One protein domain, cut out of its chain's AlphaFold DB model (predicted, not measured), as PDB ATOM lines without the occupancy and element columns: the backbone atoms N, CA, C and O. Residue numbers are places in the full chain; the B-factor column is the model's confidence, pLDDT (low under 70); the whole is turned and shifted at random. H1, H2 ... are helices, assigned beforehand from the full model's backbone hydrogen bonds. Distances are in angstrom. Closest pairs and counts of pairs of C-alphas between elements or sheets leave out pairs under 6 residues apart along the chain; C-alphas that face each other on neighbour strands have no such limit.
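Overview. This is residues 87 to 149 of the 213 residues of an uncharacterized protein of Ostreococcus tauri (UniProt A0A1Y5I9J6). Two helices, H1 and the longer H2, lie side by side as a helical hairpin, and the long loop of residues 103 to 127 makes a head at the end where H1 ends and H2 begins. At the other end H2 reaches past the start of H1. The 63 printed residues hold two named helices, H1 then H2, and no named strand; the class is all helix. The whole is only just loose, close to compact, with a radius of gyration of the C-alphas of 13.2 A, and elongated, spanning 42 by 24 by 18 A.

Along the chain. H1, residues 89 to 102, begins with C-alpha 89 at (19.151, -51.885, -31.807) and is 19.8 A long from first to last C-alpha. H2, residues 128 to 149, is 31.6 A long and ends with C-alpha 149 at (22.082, -45.391, -14.902).

Arrangement. H1 and H2 touch; their closest C-alphas, those of Leu 89 and Glu 137, are 5.9 A apart. They run opposite ways at a shallow tilt of 18 degrees. In H1 and H2 every O i to N i+4 pair is within hydrogen-bond range.

Size, cuts and confidence. The two C-alphas farthest apart, those of Glu 113 and Met 149, are 43.1 A apart. The link from H1 to H2 is long, with 25 residues. The printed part has no cut. Its mean pLDDT is 92.8, and residue 149 is under 70.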
ATOM      1  N   LEU A  87      12.415 -48.465 -33.037       91.44
ATOM      2  CA  LEU A  87      13.105 -49.671 -33.492       91.44
ATOM      3  C   LEU A  87      14.246 -49.968 -32.521       91.44
ATOM      4  O   LEU A  87      15.082 -49.100 -32.293       91.44
ATOM      5  N   SER A  88      14.282 -51.186 -31.982       92.44
ATOM      6  CA  SER A  88      15.391 -51.641 -31.140       92.44
ATOM      7  C   SER A  88      16.696 -51.722 -31.932       92.44
ATOM      8  O   SER A  88      16.681 -51.855 -33.163       92.44
ATOM      9  N   LEU A  89      17.823 -51.726 -31.217       93.88
ATOM     10  CA  LEU A  89      19.151 -51.885 -31.807       93.88
ATOM     11  C   LEU A  89      19.246 -53.126 -32.715       93.88
ATOM     12  O   LEU A  89      19.754 -53.038 -33.832       93.88
ATOM     13  N   ASP A  90      18.661 -54.252 -32.298       94.50
ATOM     14  CA  ASP A  90      18.609 -55.475 -33.110       94.50
ATOM     15  C   ASP A  90      17.862 -55.278 -34.433       94.50
ATOM     16  O   ASP A  90      18.343 -55.690 -35.489       94.50
ATOM     17  N   LYS A  91      16.708 -54.596 -34.409       95.88
ATOM     18  CA  LYS A  91      15.953 -54.290 -35.633       95.88
ATOM     19  C   LYS A  91      16.759 -53.380 -36.561       95.88
ATOM     20  O   LYS A  91      16.747 -53.600 -37.769       95.88
ATOM     21  N   LEU A  92      17.481 -52.396 -36.021       96.81
ATOM     22  CA  LEU A  92      18.347 -51.511 -36.810       96.81
ATOM     23  C   LEU A  92      19.487 -52.287 -37.481       96.81
ATOM     24  O   LEU A  92      19.724 -52.112 -38.680       96.81
ATOM     25  N   HIS A  93      20.139 -53.198 -36.754       96.75
ATOM     26  CA  HIS A  93      21.155 -54.086 -37.318       96.75
ATOM     27  C   HIS A  93      20.586 -55.004 -38.406       96.75
ATOM     28  O   HIS A  93      21.216 -55.184 -39.454       96.75
ATOM     29  N   THR A  94      19.383 -55.546 -38.201       97.56
ATOM     30  CA  THR A  94      18.685 -56.340 -39.219       97.56
ATOM     31  C   THR A  94      18.435 -55.507 -40.472       97.56
ATOM     32  O   THR A  94      18.866 -55.909 -41.551       97.56
ATOM     33  N   ILE A  95      17.844 -54.313 -40.351       97.56
ATOM     34  CA  ILE A  95      17.592 -53.414 -41.491       97.56
ATOM     35  C   ILE A  95      18.895 -53.097 -42.232       97.56
ATOM     36  O   ILE A  95      18.943 -53.204 -43.455       97.56
ATOM     37  N   LYS A  96      19.971 -52.774 -41.507       97.75
ATOM     38  CA  LYS A  96      21.296 -52.491 -42.081       97.75
ATOM     39  C   LYS A  96      21.818 -53.653 -42.920       97.75
ATOM     40  O   LYS A  96      22.257 -53.448 -44.050       97.75
ATOM     41  N   ASN A  97      21.751 -54.873 -42.388       97.56
ATOM     42  CA  ASN A  97      22.204 -56.072 -43.088       97.56
ATOM     43  C   ASN A  97      21.344 -56.383 -44.316       97.56
ATOM     44  O   ASN A  97      21.896 -56.703 -45.370       97.56
ATOM     45  N   LEU A  98      20.022 -56.238 -44.194       97.31
ATOM     46  CA  LEU A  98      19.093 -56.413 -45.308       97.31
ATOM     47  C   LEU A  98      19.340 -55.372 -46.401       97.31
ATOM     48  O   LEU A  98      19.411 -55.730 -47.566       97.31
ATOM     49  N   PHE A  99      19.565 -54.108 -46.043       97.31
ATOM     50  CA  PHE A  99      19.872 -53.060 -47.014       97.31
ATOM     51  C   PHE A  99      21.160 -53.353 -47.781       97.31
ATOM     52  O   PHE A  99      21.205 -53.230 -49.002       97.31
ATOM     53  N   ILE A 100      22.207 -53.763 -47.065       96.69
ATOM     54  CA  ILE A 100      23.491 -54.132 -47.662       96.69
ATOM     55  C   ILE A 100      23.332 -55.300 -48.638       96.69
ATOM     56  O   ILE A 100      23.870 -55.232 -49.741       96.69
ATOM     57  N   GLY A 101      22.613 -56.351 -48.235       94.81
ATOM     58  CA  GLY A 101      22.420 -57.552 -49.046       94.81
ATOM     59  C   GLY A 101      21.480 -57.337 -50.230       94.81
ATOM     60  O   GLY A 101      21.858 -57.595 -51.368       94.81
ATOM     61  N   ASP A 102      20.277 -56.826 -49.973       93.62
ATOM     62  CA  ASP A 102      19.194 -56.749 -50.959       93.62
ATOM     63  C   ASP A 102      19.434 -55.652 -52.011       93.62
ATOM     64  O   ASP A 102      18.948 -55.749 -53.140       93.62
ATOM     65  N   PHE A 103      20.195 -54.604 -51.669       94.00
ATOM     66  CA  PHE A 103      20.491 -53.489 -52.573       94.00
ATOM     67  C   PHE A 103      21.952 -53.420 -53.022       94.00
ATOM     68  O   PHE A 103      22.328 -52.441 -53.670       94.00
ATOM     69  N   ASP A 104      22.758 -54.437 -52.716       95.00
ATOM     70  CA  ASP A 104      24.164 -54.516 -53.121       95.00
ATOM     71  C   ASP A 104      24.972 -53.264 -52.708       95.00
ATOM     72  O   ASP A 104      25.603 -52.580 -53.522       95.00
ATOM     73  N   LEU A 105      24.867 -52.893 -51.425       96.44
ATOM     74  CA  LEU A 105      25.442 -51.657 -50.885       96.44
ATOM     75  C   LEU A 105      26.753 -51.916 -50.142       96.44
ATOM     76  O   LEU A 105      26.926 -52.897 -49.421       96.44
ATOM     77  N   CYS A 106      27.674 -50.963 -50.236       97.31
ATOM     78  CA  CYS A 106      28.925 -50.985 -49.495       97.31
ATOM     79  C   CYS A 106      28.681 -50.915 -47.979       97.31
ATOM     80  O   CYS A 106      28.106 -49.944 -47.490       97.31
ATOM     81  N   ARG A 107      29.231 -51.860 -47.206       95.69
ATOM     82  CA  ARG A 107      29.118 -51.869 -45.730       95.69
ATOM     83  C   ARG A 107      29.691 -50.618 -45.057       95.69
ATOM     84  O   ARG A 107      29.210 -50.214 -44.007       95.69
ATOM     85  N   LYS A 108      30.708 -50.002 -45.669       95.56
ATOM     86  CA  LYS A 108      31.439 -48.862 -45.095       95.56
ATOM     87  C   LYS A 108      30.777 -47.511 -45.366       95.56
ATOM     88  O   LYS A 108      30.803 -46.637 -44.506       95.56
ATOM     89  N   CYS A 109      30.249 -47.311 -46.573       97.12
ATOM     90  CA  CYS A 109      29.719 -46.008 -46.992       97.12
ATOM     91  C   CYS A 109      28.261 -46.039 -47.458       97.12
ATOM     92  O   CYS A 109      27.675 -44.981 -47.645       97.12
ATOM     93  N   GLY A 110      27.664 -47.213 -47.648       96.56
ATOM     94  CA  GLY A 110      26.266 -47.384 -48.035       96.56
ATOM     95  C   GLY A 110      25.929 -47.050 -49.491       96.56
ATOM     96  O   GLY A 110      24.753 -47.077 -49.846       96.56
ATOM     97  N   PHE A 111      26.922 -46.733 -50.330       96.81
ATOM     98  CA  PHE A 111      26.746 -46.538 -51.774       96.81
ATOM     99  C   PHE A 111      26.878 -47.856 -52.549       96.81
ATOM    100  O   PHE A 111      27.480 -48.810 -52.057       96.81
ATOM    101  N   ARG A 112      26.330 -47.890 -53.767       94.81
ATOM    102  CA  ARG A 112      26.399 -49.029 -54.699       94.81
ATOM    103  C   ARG A 112      27.777 -49.139 -55.374       94.81
ATOM    104  O   ARG A 112      28.666 -48.318 -55.141       94.81
ATOM    105  N   GLU A 113      27.918 -50.154 -56.231       92.06
ATOM    106  CA  GLU A 113      29.036 -50.404 -57.166       92.06
ATOM    107  C   GLU A 113      30.318 -50.973 -56.553       92.06
ATOM    108  O   GLU A 113      31.199 -51.451 -57.271       92.06
ATOM    109  N   HIS A 114      30.455 -50.950 -55.230       94.94
ATOM    110  CA  HIS A 114      31.637 -51.473 -54.568       94.94
ATOM    111  C   HIS A 114      31.318 -52.051 -53.194       94.94
ATOM    112  O   HIS A 114      30.336 -51.702 -52.549       94.94
ATOM    113  N   TYR A 115      32.227 -52.899 -52.720       94.31
ATOM    114  CA  TYR A 115      32.182 -53.473 -51.380       94.31
ATOM    115  C   TYR A 115      33.264 -52.867 -50.493       94.31
ATOM    116  O   TYR A 115      34.172 -52.181 -50.964       94.31
ATOM    117  N   GLU A 116      33.189 -53.168 -49.200       93.00
ATOM    118  CA  GLU A 116      34.075 -52.640 -48.162       93.00
ATOM    119  C   GLU A 116      35.567 -52.730 -48.518       93.00
ATOM    120  O   GLU A 116      36.261 -51.715 -48.466       93.00
ATOM    121  N   GLY A 117      36.038 -53.890 -48.989       94.75
ATOM    122  CA  GLY A 117      37.446 -54.098 -49.356       94.75
ATOM    123  C   GLY A 117      37.942 -53.257 -50.542       94.75
ATOM    124  O   GLY A 117      39.144 -53.141 -50.756       94.75
ATOM    125  N   ARG A 118      37.034 -52.646 -51.313       95.44
ATOM    126  CA  ARG A 118      37.347 -51.747 -52.440       95.44
ATOM    127  C   ARG A 118      36.778 -50.339 -52.237       95.44
ATOM    128  O   ARG A 118      36.695 -49.564 -53.186       95.44
ATOM    129  N   CYS A 119      36.396 -49.991 -51.008       96.38
ATOM    130  CA  CYS A 119      35.790 -48.702 -50.702       96.38
ATOM    131  C   CYS A 119      36.834 -47.583 -50.638       96.38
ATOM    132  O   CYS A 119      37.625 -47.498 -49.696       96.38
ATOM    133  N   ARG A 120      36.789 -46.697 -51.637       95.12
ATOM    134  CA  ARG A 120      37.609 -45.474 -51.719       95.12
ATOM    135  C   ARG A 120      36.858 -44.218 -51.271       95.12
ATOM    136  O   ARG A 120      37.408 -43.124 -51.329       95.12
ATOM    137  N   THR A 121      35.610 -44.371 -50.840       95.69
ATOM    138  CA  THR A 121      34.797 -43.269 -50.333       95.69
ATOM    139  C   THR A 121      35.402 -42.719 -49.043       95.69
ATOM    140  O   THR A 121      35.822 -43.479 -48.164       95.69
ATOM    141  N   GLU A 122      35.436 -41.393 -48.922       94.25
ATOM    142  CA  GLU A 122      35.926 -40.712 -47.727       94.25
ATOM    143  C   GLU A 122      35.147 -41.138 -46.469       94.25
ATOM    144  O   GLU A 122      33.921 -41.237 -46.528       94.25
ATOM    145  N   PRO A 123      35.798 -41.320 -45.303       89.12
ATOM    146  CA  PRO A 123      35.131 -41.806 -44.088       89.12
ATOM    147  C   PRO A 123      33.937 -40.966 -43.616       89.12
ATOM    148  O   PRO A 123      33.014 -41.496 -43.002       89.12
ATOM    149  N   ARG A 124      33.948 -39.655 -43.895       91.25
ATOM    150  CA  ARG A 124      32.858 -38.732 -43.536       91.25
ATOM    151  C   ARG A 124      31.691 -38.769 -44.523       91.25
ATOM    152  O   ARG A 124      30.614 -38.278 -44.201       91.25
ATOM    153  N   ARG A 125      31.893 -39.329 -45.717       96.38
ATOM    154  CA  ARG A 125      30.886 -39.385 -46.771       96.38
ATOM    155  C   ARG A 125      30.207 -40.751 -46.753       96.38
ATOM    156  O   ARG A 125      30.779 -41.754 -47.175       96.38
ATOM    157  N   LYS A 126      28.958 -40.772 -46.301       97.06
ATOM    158  CA  LYS A 126      28.111 -41.966 -46.259       97.06
ATOM    159  C   LYS A 126      26.761 -41.680 -46.909       97.06
ATOM    160  O   LYS A 126      26.351 -40.526 -47.029       97.06
ATOM    161  N   ALA A 127      26.090 -42.732 -47.356       97.19
ATOM    162  CA  ALA A 127      24.731 -42.665 -47.859       97.19
ATOM    163  C   ALA A 127      23.771 -42.227 -46.745       97.19
ATOM    164  O   ALA A 127      23.976 -42.553 -45.575       97.19
ATOM    165  N   ALA A 128      22.706 -41.513 -47.120       96.81
ATOM    166  CA  ALA A 128      21.754 -40.941 -46.169       96.81
ATOM    167  C   ALA A 128      21.151 -41.996 -45.226       96.81
ATOM    168  O   ALA A 128      21.103 -41.770 -44.020       96.81
ATOM    169  N   TRP A 129      20.784 -43.169 -45.753       96.88
ATOM    170  CA  TRP A 129      20.246 -44.273 -44.954       96.88
ATOM    171  C   TRP A 129      21.246 -44.774 -43.904       96.88
ATOM    172  O   TRP A 129      20.864 -45.069 -42.778       96.88
ATOM    173  N   LEU A 130      22.539 -44.840 -44.250       97.31
ATOM    174  CA  LEU A 130      23.572 -45.334 -43.343       97.31
ATOM    175  C   LEU A 130      23.837 -44.310 -42.240       97.31
ATOM    176  O   LEU A 130      23.948 -44.682 -41.077       97.31
ATOM    177  N   CYS A 131      23.860 -43.019 -42.587       97.19
ATOM    178  CA  CYS A 131      23.894 -41.943 -41.598       97.19
ATOM    179  C   CYS A 131      22.689 -42.001 -40.647       97.19
ATOM    180  O   CYS A 131      22.853 -41.779 -39.448       97.19
ATOM    181  N   GLU A 132      21.489 -42.284 -41.169       97.31
ATOM    182  CA  GLU A 132      20.273 -42.401 -40.361       97.31
ATOM    183  C   GLU A 132      20.348 -43.595 -39.403       97.31
ATOM    184  O   GLU A 132      20.113 -43.402 -38.213       97.31
ATOM    185  N   ILE A 133      20.733 -44.788 -39.880       96.38
ATOM    186  CA  ILE A 133      20.912 -45.967 -39.016       96.38
ATOM    187  C   ILE A 133      21.928 -45.682 -37.921       96.38
ATOM    188  O   ILE A 133      21.618 -45.874 -36.755       96.38
ATOM    189  N   GLU A 134      23.113 -45.181 -38.267       95.88
ATOM    190  CA  GLU A 134      24.161 -44.933 -37.273       95.88
ATOM    191  C   GLU A 134      23.732 -43.896 -36.227       95.88
ATOM    192  O   GLU A 134      24.177 -43.945 -35.082       95.88
ATOM    193  N   ARG A 135      22.886 -42.932 -36.609       96.50
ATOM    194  CA  ARG A 135      22.277 -41.991 -35.662       96.50
ATOM    195  C   ARG A 135      21.306 -42.706 -34.722       96.50
ATOM    196  O   ARG A 135      21.431 -42.525 -33.517       96.50
ATOM    197  N   LEU A 136      20.396 -43.517 -35.259       95.06
ATOM    198  CA  LEU A 136      19.414 -44.270 -34.474       95.06
ATOM    199  C   LEU A 136      20.079 -45.303 -33.545       95.06
ATOM    200  O   LEU A 136      19.665 -45.440 -32.401       95.06
ATOM    201  N   GLU A 137      21.137 -45.979 -34.005       95.06
ATOM    202  CA  GLU A 137      21.932 -46.919 -33.199       95.06
ATOM    203  C   GLU A 137      22.510 -46.207 -31.961       95.06
ATOM    204  O   GLU A 137      22.398 -46.718 -30.849       95.06
ATOM    205  N   ARG A 138      23.065 -44.995 -32.131       94.56
ATOM    206  CA  ARG A 138      23.589 -44.191 -31.011       94.56
ATOM    207  C   ARG A 138      22.499 -43.737 -30.045       94.56
ATOM    208  O   ARG A 138      22.727 -43.754 -28.841       94.56
ATOM    209  N   GLU A 139      21.348 -43.316 -30.563       92.25
ATOM    210  CA  GLU A 139      20.209 -42.886 -29.738       92.25
ATOM    211  C   GLU A 139      19.679 -44.048 -28.891       92.25
ATOM    212  O   GLU A 139      19.550 -43.899 -27.681       92.25
ATOM    213  N   SER A 140      19.501 -45.231 -29.491       88.06
ATOM    214  CA  SER A 140      19.068 -46.441 -28.778       88.06
ATOM    215  C   SER A 140      20.057 -46.847 -27.681       88.06
ATOM    216  O   SER A 140      19.644 -47.171 -26.573       88.06
ATOM    217  N   GLN A 141      21.364 -46.802 -27.959       86.50
ATOM    218  CA  GLN A 141      22.395 -47.122 -26.965       86.50
ATOM    219  C   GLN A 141      22.433 -46.109 -25.817       86.50
ATOM    220  O   GLN A 141      22.670 -46.474 -24.669       86.50
ATOM    221  N   GLN A 142      22.216 -44.826 -26.113       83.06
ATOM    222  CA  GLN A 142      22.161 -43.796 -25.083       83.06
ATOM    223  C   GLN A 142      20.927 -43.962 -24.188       83.06
ATOM    224  O   GLN A 142      21.042 -43.774 -22.981       83.06
ATOM    225  N   GLU A 143      19.773 -44.327 -24.748       78.38
ATOM    226  CA  GLU A 143      18.560 -44.621 -23.974       78.38
ATOM    227  C   GLU A 143      18.753 -45.825 -23.042       78.38
ATOM    228  O   GLU A 143      18.392 -45.734 -21.870       78.38
ATOM    229  N   GLU A 144      19.389 -46.900 -23.521       77.81
ATOM    230  CA  GLU A 144      19.747 -48.060 -22.689       77.81
ATOM    231  C   GLU A 144      20.689 -47.657 -21.546       77.81
ATOM    232  O   GLU A 144      20.397 -47.933 -20.386       77.81
ATOM    233  N   LEU A 145      21.751 -46.893 -21.835       77.50
ATOM    234  CA  LEU A 145      22.677 -46.398 -20.809       77.50
ATOM    235  C   LEU A 145      21.995 -45.484 -19.782       77.50
ATOM    236  O   LEU A 145      22.306 -45.555 -18.595       77.50
ATOM    237  N   VAL A 146      21.085 -44.606 -20.214       78.56
ATOM    238  CA  VAL A 146      20.333 -43.727 -19.304       78.56
ATOM    239  C   VAL A 146      19.375 -44.540 -18.436       78.56
ATOM    240  O   VAL A 146      19.261 -44.248 -17.246       78.56
ATOM    241  N   SER A 147      18.722 -45.560 -19.000       73.88
ATOM    242  CA  SER A 147      17.876 -46.489 -18.245       73.88
ATOM    243  C   SER A 147      18.694 -47.246 -17.197       73.88
ATOM    244  O   SER A 147      18.341 -47.232 -16.020       73.88
ATOM    245  N   ASP A 148      19.840 -47.804 -17.588       73.81
ATOM    246  CA  ASP A 148      20.737 -48.531 -16.686       73.81
ATOM    247  C   ASP A 148      21.277 -47.619 -15.573       73.81
ATOM    248  O   ASP A 148      21.327 -47.998 -14.403       73.81
ATOM    249  N   MET A 149      21.644 -46.375 -15.898       69.75
ATOM    250  CA  MET A 149      22.082 -45.391 -14.902       69.75
ATOM    251  C   MET A 149      20.952 -44.952 -13.958       69.75
ATOM    252  O   MET A 149      21.229 -44.661 -12.790       69.75
TER     253      MET A 149